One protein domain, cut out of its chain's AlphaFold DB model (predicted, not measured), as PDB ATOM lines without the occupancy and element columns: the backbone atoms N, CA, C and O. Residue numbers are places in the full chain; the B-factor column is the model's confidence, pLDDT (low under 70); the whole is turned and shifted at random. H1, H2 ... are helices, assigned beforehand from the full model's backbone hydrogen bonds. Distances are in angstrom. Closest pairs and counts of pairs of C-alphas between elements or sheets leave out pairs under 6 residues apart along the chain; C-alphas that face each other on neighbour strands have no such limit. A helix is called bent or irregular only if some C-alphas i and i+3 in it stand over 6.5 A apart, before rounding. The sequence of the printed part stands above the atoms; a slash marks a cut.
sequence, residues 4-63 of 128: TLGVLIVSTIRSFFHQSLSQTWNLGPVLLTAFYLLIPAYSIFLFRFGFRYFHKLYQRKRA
ATOM      1  N   THR A   4       2.412  31.854 -32.855       73.62
ATOM      2  CA  THR A   4       1.616  31.461 -34.035       73.62
ATOM      3  C   THR A   4       1.282  29.973 -34.028       73.62
ATOM      4  O   THR A   4       0.158  29.586 -34.334       73.62
ATOM      5  N   LEU A   5       2.254  29.137 -33.651       75.31
ATOM      6  CA  LEU A   5       2.089  27.688 -33.597       75.31
ATOM      7  C   LEU A   5       1.095  27.303 -32.492       75.31
ATOM      8  O   LEU A   5       0.245  26.449 -32.703       75.31
ATOM      9  N   GLY A   6       1.153  27.987 -31.344       78.81
ATOM     10  CA  GLY A   6       0.198  27.812 -30.249       78.81
ATOM     11  C   GLY A   6      -1.236  28.172 -30.648       78.81
ATOM     12  O   GLY A   6      -2.147  27.378 -30.429       78.81
ATOM     13  N   VAL A   7      -1.437  29.326 -31.298       77.94
ATOM     14  CA  VAL A   7      -2.765  29.752 -31.779       77.94
ATOM     15  C   VAL A   7      -3.298  28.796 -32.852       77.94
ATOM     16  O   VAL A   7      -4.469  28.426 -32.803       77.94
ATOM     17  N   LEU A   8      -2.449  28.322 -33.771       77.81
ATOM     18  CA  LEU A   8      -2.832  27.338 -34.791       77.81
ATOM     19  C   LEU A   8      -3.247  25.994 -34.188       77.81
ATOM     20  O   LEU A   8      -4.272  25.441 -34.587       77.81
ATOM     21  N   ILE A   9      -2.491  25.483 -33.214       80.25
ATOM     22  CA  ILE A   9      -2.794  24.211 -32.546       80.25
ATOM     23  C   ILE A   9      -4.120  24.321 -31.785       80.25
ATOM     24  O   ILE A   9      -5.004  23.489 -31.978       80.25
ATOM     25  N   VAL A  10      -4.310  25.381 -30.994       80.25
ATOM     26  CA  VAL A  10      -5.556  25.604 -30.236       80.25
ATOM     27  C   VAL A  10      -6.755  25.790 -31.171       80.25
ATOM     28  O   VAL A  10      -7.822  25.227 -30.925       80.25
ATOM     29  N   SER A  11      -6.583  26.522 -32.272       72.69
ATOM     30  CA  SER A  11      -7.623  26.726 -33.287       72.69
ATOM     31  C   SER A  11      -8.005  25.419 -33.991       72.69
ATOM     32  O   SER A  11      -9.189  25.145 -34.187       72.69
ATOM     33  N   THR A  12      -7.017  24.588 -34.333       77.12
ATOM     34  CA  THR A  12      -7.233  23.283 -34.980       77.12
ATOM     35  C   THR A  12      -7.957  22.320 -34.047       77.12
ATOM     36  O   THR A  12      -8.963  21.732 -34.439       77.12
ATOM     37  N   ILE A  13      -7.508  22.216 -32.791       83.38
ATOM     38  CA  ILE A  13      -8.144  21.370 -31.772       83.38
ATOM     39  C   ILE A  13      -9.593  21.816 -31.554       83.38
ATOM     40  O   ILE A  13     -10.504  20.993 -31.591       83.38
ATOM     41  N   ARG A  14      -9.837  23.121 -31.398       77.19
ATOM     42  CA  ARG A  14     -11.189  23.658 -31.207       77.19
ATOM     43  C   ARG A  14     -12.102  23.370 -32.397       77.19
ATOM     44  O   ARG A  14     -13.239  22.961 -32.188       77.19
ATOM     45  N   SER A  15     -11.621  23.561 -33.626       70.69
ATOM     46  CA  SER A  15     -12.402  23.272 -34.835       70.69
ATOM     47  C   SER A  15     -12.730  21.783 -34.958       70.69
ATOM     48  O   SER A  15     -13.855  21.438 -35.305       70.69
ATOM     49  N   PHE A  16     -11.774  20.910 -34.629       76.31
ATOM     50  CA  PHE A  16     -11.951  19.458 -34.662       76.31
ATOM     51  C   PHE A  16     -12.982  18.979 -33.630       76.31
ATOM     52  O   PHE A  16     -13.904  18.242 -33.970       76.31
ATOM     53  N   PHE A  17     -12.887  19.455 -32.386       73.00
ATOM     54  CA  PHE A  17     -13.872  19.147 -31.343       73.00
ATOM     55  C   PHE A  17     -15.259  19.698 -31.681       73.00
ATOM     56  O   PHE A  17     -16.261  19.011 -31.490       73.00
ATOM     57  N   HIS A  18     -15.329  20.916 -32.229       64.25
ATOM     58  CA  HIS A  18     -16.598  21.517 -32.634       64.25
ATOM     59  C   HIS A  18     -17.250  20.727 -33.774       64.25
ATOM     60  O   HIS A  18     -18.451  20.469 -33.729       64.25
ATOM     61  N   GLN A  19     -16.471  20.274 -34.756       66.06
ATOM     62  CA  GLN A  19     -16.950  19.402 -35.828       66.06
ATOM     63  C   GLN A  19     -17.413  18.038 -35.298       66.06
ATOM     64  O   GLN A  19     -18.473  17.560 -35.700       66.06
ATOM     65  N   SER A  20     -16.662  17.440 -34.369       66.81
ATOM     66  CA  SER A  20     -16.994  16.145 -33.766       66.81
ATOM     67  C   SER A  20     -18.276  16.174 -32.926       66.81
ATOM     68  O   SER A  20     -18.914  15.136 -32.787       66.81
ATOM     69  N   LEU A  21     -18.643  17.328 -32.356       60.12
ATOM     70  CA  LEU A  21     -19.827  17.475 -31.499       60.12
ATOM     71  C   LEU A  21     -21.048  18.059 -32.222       60.12
ATOM     72  O   LEU A  21     -22.172  17.743 -31.852       60.12
ATOM     73  N   SER A  22     -20.851  18.923 -33.221       58.66
ATOM     74  CA  SER A  22     -21.947  19.678 -33.855       58.66
ATOM     75  C   SER A  22     -22.220  19.307 -35.312       58.66
ATOM     76  O   SER A  22     -23.146  19.861 -35.899       58.66
ATOM     77  N   GLN A  23     -21.408  18.424 -35.911       58.56
ATOM     78  CA  GLN A  23     -21.541  17.943 -37.295       58.56
ATOM     79  C   GLN A  23     -21.604  19.056 -38.369       58.56
ATOM     80  O   GLN A  23     -21.929  18.797 -39.526       58.56
ATOM     81  N   THR A  24     -21.256  20.299 -38.008       67.81
ATOM     82  CA  THR A  24     -21.282  21.487 -38.870       67.81
ATOM     83  C   THR A  24     -19.916  22.172 -38.875       67.81
ATOM     84  O   THR A  24     -19.208  22.237 -37.866       67.81
ATOM     85  N   TRP A  25     -19.517  22.684 -40.039       56.50
ATOM     86  CA  TRP A  25     -18.239  23.375 -40.208       56.50
ATOM     87  C   TRP A  25     -18.341  24.817 -39.712       56.50
ATOM     88  O   TRP A  25     -18.710  25.722 -40.452       56.50
ATOM     89  N   ASN A  26     -17.967  25.046 -38.456       65.44
ATOM     90  CA  ASN A  26     -18.000  26.374 -37.839       65.44
ATOM     91  C   ASN A  26     -16.655  27.114 -37.998       65.44
ATOM     92  O   ASN A  26     -16.052  27.591 -37.038       65.44
ATOM     93  N   LEU A  27     -16.158  27.177 -39.239       67.50
ATOM     94  CA  LEU A  27     -14.833  27.723 -39.568       67.50
ATOM     95  C   LEU A  27     -14.758  29.249 -39.426       67.50
ATOM     96  O   LEU A  27     -13.715  29.775 -39.047       67.50
ATOM     97  N   GLY A  28     -15.854  29.966 -39.688       74.81
ATOM     98  CA  GLY A  28     -15.898  31.433 -39.624       74.81
ATOM     99  C   GLY A  28     -15.560  31.999 -38.234       74.81
ATOM    100  O   GLY A  28     -14.617  32.784 -38.119       74.81
ATOM    101  N   PRO A  29     -16.259  31.584 -37.160       77.19
ATOM    102  CA  PRO A  29     -15.967  32.037 -35.796       77.19
ATOM    103  C   PRO A  29     -14.563  31.647 -35.306       77.19
ATOM    104  O   PRO A  29     -13.910  32.403 -34.583       77.19
ATOM    105  N   VAL A  30     -14.071  30.475 -35.715       74.50
ATOM    106  CA  VAL A  30     -12.727  29.989 -35.368       74.50
ATOM    107  C   VAL A  30     -11.644  30.832 -36.056       74.50
ATOM    108  O   VAL A  30     -10.690  31.258 -35.411       74.50
ATOM    109  N   LEU A  31     -11.826  31.172 -37.333       75.06
ATOM    110  CA  LEU A  31     -10.944  32.100 -38.044       75.06
ATOM    111  C   LEU A  31     -10.968  33.499 -37.419       75.06
ATOM    112  O   LEU A  31      -9.909  34.070 -37.174       75.06
ATOM    113  N   LEU A  32     -12.151  34.038 -37.110       77.31
ATOM    114  CA  LEU A  32     -12.292  35.359 -36.485       77.31
ATOM    115  C   LEU A  32     -11.570  35.443 -35.140       77.31
ATOM    116  O   LEU A  32     -10.873  36.420 -34.883       77.31
ATOM    117  N   THR A  33     -11.691  34.414 -34.301       78.19
ATOM    118  CA  THR A  33     -10.992  34.365 -33.006       78.19
ATOM    119  C   THR A  33      -9.477  34.248 -33.168       78.19
ATOM    120  O   THR A  33      -8.738  34.935 -32.462       78.19
ATOM    121  N   ALA A  34      -8.996  33.463 -34.136       77.19
ATOM    122  CA  ALA A  34      -7.574  33.404 -34.464       77.19
ATOM    123  C   ALA A  34      -7.046  34.766 -34.948       77.19
ATOM    124  O   ALA A  34      -6.025  35.239 -34.448       77.19
ATOM    125  N   PHE A  35      -7.759  35.444 -35.854       78.06
ATOM    126  CA  PHE A  35      -7.409  36.795 -36.299       78.06
ATOM    127  C   PHE A  35      -7.440  37.805 -35.150       78.06
ATOM    128  O   PHE A  35      -6.521  38.608 -35.034       78.06
ATOM    129  N   TYR A  36      -8.434  37.739 -34.267       82.25
ATOM    130  CA  TYR A  36      -8.550  38.641 -33.120       82.25
ATOM    131  C   TYR A  36      -7.359  38.527 -32.154       82.25
ATOM    132  O   TYR A  36      -6.939  39.526 -31.578       82.25
ATOM    133  N   LEU A  37      -6.769  37.335 -32.016       79.94
ATOM    134  CA  LEU A  37      -5.554  37.112 -31.221       79.94
ATOM    135  C   LEU A  37      -4.269  37.486 -31.978       79.94
ATOM    136  O   LEU A  37      -3.331  38.030 -31.396       79.94
ATOM    137  N   LEU A  38      -4.215  37.205 -33.281       78.62
ATOM    138  CA  LEU A  38      -3.027  37.424 -34.110       78.62
ATOM    139  C   LEU A  38      -2.844  38.896 -34.517       78.62
ATOM    140  O   LEU A  38      -1.711  39.365 -34.580       78.62
ATOM    141  N   ILE A  39      -3.919  39.643 -34.773       79.31
ATOM    142  CA  ILE A  39      -3.848  41.040 -35.233       79.31
ATOM    143  C   ILE A  39      -3.137  41.947 -34.211       79.31
ATOM    144  O   ILE A  39      -2.224  42.661 -34.625       79.31
ATOM    145  N   PRO A  40      -3.453  41.923 -32.899       79.56
ATOM    146  CA  PRO A  40      -2.727  42.717 -31.907       79.56
ATOM    147  C   PRO A  40      -1.274  42.256 -31.754       79.56
ATOM    148  O   PRO A  40      -0.366  43.088 -31.729       79.56
ATOM    149  N   ALA A  41      -1.050  40.937 -31.724       81.94
ATOM    150  CA  ALA A  41       0.271  40.331 -31.546       81.94
ATOM    151  C   ALA A  41       1.242  40.657 -32.694       81.94
ATOM    152  O   ALA A  41       2.438  40.829 -32.469       81.94
ATOM    153  N   TYR A  42       0.727  40.788 -33.919       83.44
ATOM    154  CA  TYR A  42       1.505  41.117 -35.116       83.44
ATOM    155  C   TYR A  42       1.214  42.521 -35.655       83.44
ATOM    156  O   TYR A  42       1.613  42.844 -36.774       83.44
ATOM    157  N   SER A  43       0.568  43.380 -34.865       81.56
ATOM    158  CA  SER A  43       0.127  44.724 -35.268       81.56
ATOM    159  C   SER A  43       1.263  45.572 -35.842       81.56
ATOM    160  O   SER A  43       1.124  46.146 -36.919       81.56
ATOM    161  N   ILE A  44       2.426  45.581 -35.185       83.75
ATOM    162  CA  ILE A  44       3.621  46.316 -35.629       83.75
ATOM    163  C   ILE A  44       4.127  45.791 -36.981       83.75
ATOM    164  O   ILE A  44       4.495  46.568 -37.864       83.75
ATOM    165  N   PHE A  45       4.136  44.469 -37.164       84.69
ATOM    166  CA  PHE A  45       4.572  43.845 -38.412       84.69
ATOM    167  C   PHE A  45       3.587  44.128 -39.553       84.69
ATOM    168  O   PHE A  45       4.009  44.533 -40.637       84.69
ATOM    169  N   LEU A  46       2.284  43.992 -39.291       83.81
ATOM    170  CA  LEU A  46       1.210  44.316 -40.229       83.81
ATOM    171  C   LEU A  46       1.251  45.788 -40.631       83.81
ATOM    172  O   LEU A  46       1.153  46.098 -41.817       83.81
ATOM    173  N   PHE A  47       1.470  46.689 -39.674       86.81
ATOM    174  CA  PHE A  47       1.610  48.113 -39.939       86.81
ATOM    175  C   PHE A  47       2.824  48.402 -40.822       86.81
ATOM    176  O   PHE A  47       2.701  49.095 -41.827       86.81
ATOM    177  N   ARG A  48       3.995  47.829 -40.515       85.50
ATOM    178  CA  ARG A  48       5.214  48.026 -41.318       85.50
ATOM    179  C   ARG A  48       5.065  47.466 -42.735       85.50
ATOM    180  O   ARG A  48       5.517  48.093 -43.695       85.50
ATOM    181  N   PHE A  49       4.431  46.303 -42.871       86.19
ATOM    182  CA  PHE A  49       4.147  45.685 -44.163       86.19
ATOM    183  C   PHE A  49       3.148  46.516 -44.973       86.19
ATOM    184  O   PHE A  49       3.425  46.859 -46.124       86.19
ATOM    185  N   GLY A  50       2.037  46.907 -44.346       87.31
ATOM    186  CA  GLY A  50       1.027  47.780 -44.926       87.31
ATOM    187  C   GLY A  50       1.638  49.098 -45.377       87.31
ATOM    188  O   GLY A  50       1.550  49.435 -46.551       87.31
ATOM    189  N   PHE A  51       2.358  49.797 -44.498       87.19
ATOM    190  CA  PHE A  51       3.013  51.062 -44.821       87.19
ATOM    191  C   PHE A  51       3.951  50.934 -46.025       87.19
ATOM    192  O   PHE A  51       3.878  51.738 -46.948       87.19
ATOM    193  N   ARG A  52       4.788  49.889 -46.079       85.50
ATOM    194  CA  ARG A  52       5.685  49.653 -47.220       85.50
ATOM    195  C   ARG A  52       4.914  49.387 -48.516       85.50
ATOM    196  O   ARG A  52       5.315  49.873 -49.574       85.50
ATOM    197  N   TYR A  53       3.827  48.624 -48.442       85.94
ATOM    198  CA  TYR A  53       2.974  48.318 -49.586       85.94
ATOM    199  C   TYR A  53       2.237  49.564 -50.096       85.94
ATOM    200  O   TYR A  53       2.338  49.894 -51.278       85.94
ATOM    201  N   PHE A  54       1.589  50.312 -49.198       85.00
ATOM    202  CA  PHE A  54       0.921  51.577 -49.504       85.00
ATOM    203  C   PHE A  54       1.896  52.611 -50.051       85.00
ATOM    204  O   PHE A  54       1.605  53.233 -51.063       85.00
ATOM    205  N   HIS A  55       3.079  52.751 -49.457       84.88
ATOM    206  CA  HIS A  55       4.109  53.659 -49.948       84.88
ATOM    207  C   HIS A  55       4.570  53.288 -51.365       84.88
ATOM    208  O   HIS A  55       4.702  54.156 -52.225       84.88
ATOM    209  N   LYS A  56       4.763  51.995 -51.654       83.06
ATOM    210  CA  LYS A  56       5.116  51.519 -53.001       83.06
ATOM    211  C   LYS A  56       3.999  51.779 -54.015       83.06
ATOM    212  O   LYS A  56       4.286  52.170 -55.143       83.06
ATOM    213  N   LEU A  57       2.739  51.577 -53.632       80.06
ATOM    214  CA  LEU A  57       1.590  51.904 -54.480       80.06
ATOM    215  C   LEU A  57       1.454  53.410 -54.701       80.06
ATOM    216  O   LEU A  57       1.216  53.841 -55.823       80.06
ATOM    217  N   TYR A  58       1.661  54.200 -53.653       78.69
ATOM    218  CA  TYR A  58       1.638  55.652 -53.720       78.69
ATOM    219  C   TYR A  58       2.713  56.163 -54.679       78.69
ATOM    220  O   TYR A  58       2.405  56.922 -55.586       78.69
ATOM    221  N   GLN A  59       3.950  55.669 -54.578       78.69
ATOM    222  CA  GLN A  59       5.001  56.022 -55.534       78.69
ATOM    223  C   GLN A  59       4.691  55.580 -56.964       78.69
ATOM    224  O   GLN A  59       5.003  56.315 -57.889       78.69
ATOM    225  N   ARG A  60       4.046  54.424 -57.166       74.19
ATOM    226  CA  ARG A  60       3.620  53.985 -58.505       74.19
ATOM    227  C   ARG A  60       2.550  54.884 -59.112       74.19
ATOM    228  O   ARG A  60       2.625  55.157 -60.298       74.19
ATOM    229  N   LYS A  61       1.589  55.353 -58.311       67.94
ATOM    230  CA  LYS A  61       0.582  56.324 -58.764       67.94
ATOM    231  C   LYS A  61       1.190  57.695 -59.064       67.94
ATOM    232  O   LYS A  61       0.713  58.392 -59.943       67.94
ATOM    233  N   ARG A  62       2.247  58.069 -58.334       66.44
ATOM    234  CA  ARG A  62       2.957  59.347 -58.503       66.44
ATOM    235  C   ARG A  62       4.106  59.311 -59.503       66.44
ATOM    236  O   ARG A  62       4.716  60.350 -59.739       66.44
ATOM    237  N   ALA A  63       4.424  58.145 -60.050       67.81
ATOM    238  CA  ALA A  63       5.458  58.019 -61.054       67.81
ATOM    239  C   ALA A  63       4.939  58.620 -62.362       67.81
ATOM    240  O   ALA A  63       3.872  58.238 -62.840       67.81
TER     241      ALA A  63
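What this domain is: This is residues 4 to 63 of the 128 residues of an uncharacterized protein of Leptospira yasudae (UniProt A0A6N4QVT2). A long helix, H3, sticks out as a free arm from a helical hairpin made of H1 and H2, which lie side by side and run opposite ways. H3 meets H2 at a corner near residue 42, and the two make an L, with H1 on H2 at the far side from the arm. The printed part has 60 residues with three named helices, H1, H2 and H3 in that order along the chain, and no named strand; the class is all helix. The whole is extended, with a radius of gyration of the C-alphas of 17.2 A, and spans 56 by 21 by 13 A.

How they stand to each other: The longest helix is H3, residues 43 to 62, and residues 43 to 63 stand free. H2, residues 27 to 41, is close to H3 but not clearly touching it; their closest C-alphas, those of Ile 39 and Leu 46, are 7.8 A apart. The lines of H2 and H3 are about perpendicular, at 89 degrees. H1, residues 4 to 22, touches H2, the closest C-alphas being those of Ser 11 and Val 30, 6.4 A apart. H1 and H2 form a helical hairpin and run opposite ways at a shallow tilt of 20 degrees. H1 and H3 are apart. In H1 and H3 every O i to N i+4 pair is within hydrogen-bond range; in H2 it is 9 of 11.

Where its parts are: H3 measures 27.6 A from C-alpha 43 at (0.127, 44.724, -35.268) to C-alpha 62 at (2.957, 59.347, -58.503). H2 measures 21.2 A from first to last C-alpha; it is neither bent nor irregular, but only just: C-alphas 37 and 40 are 6.3 A apart. H1 measures 26.3 A and begins with C-alpha 4 at (1.616, 31.461, -34.035).

The domain as a whole: The two C-alphas farthest apart, those of Leu 21 and Ala 63, are 56.2 A apart. Without the residues that stand free, the body has 39 residues and spans 33 by 17 by 8 A. The printed part has no cut, and the links H1 to H2 and H2 to H3 are tight. The mean pLDDT of the printed part is 76.5, and residues 18 to 27 and 61 to 63 are under 70.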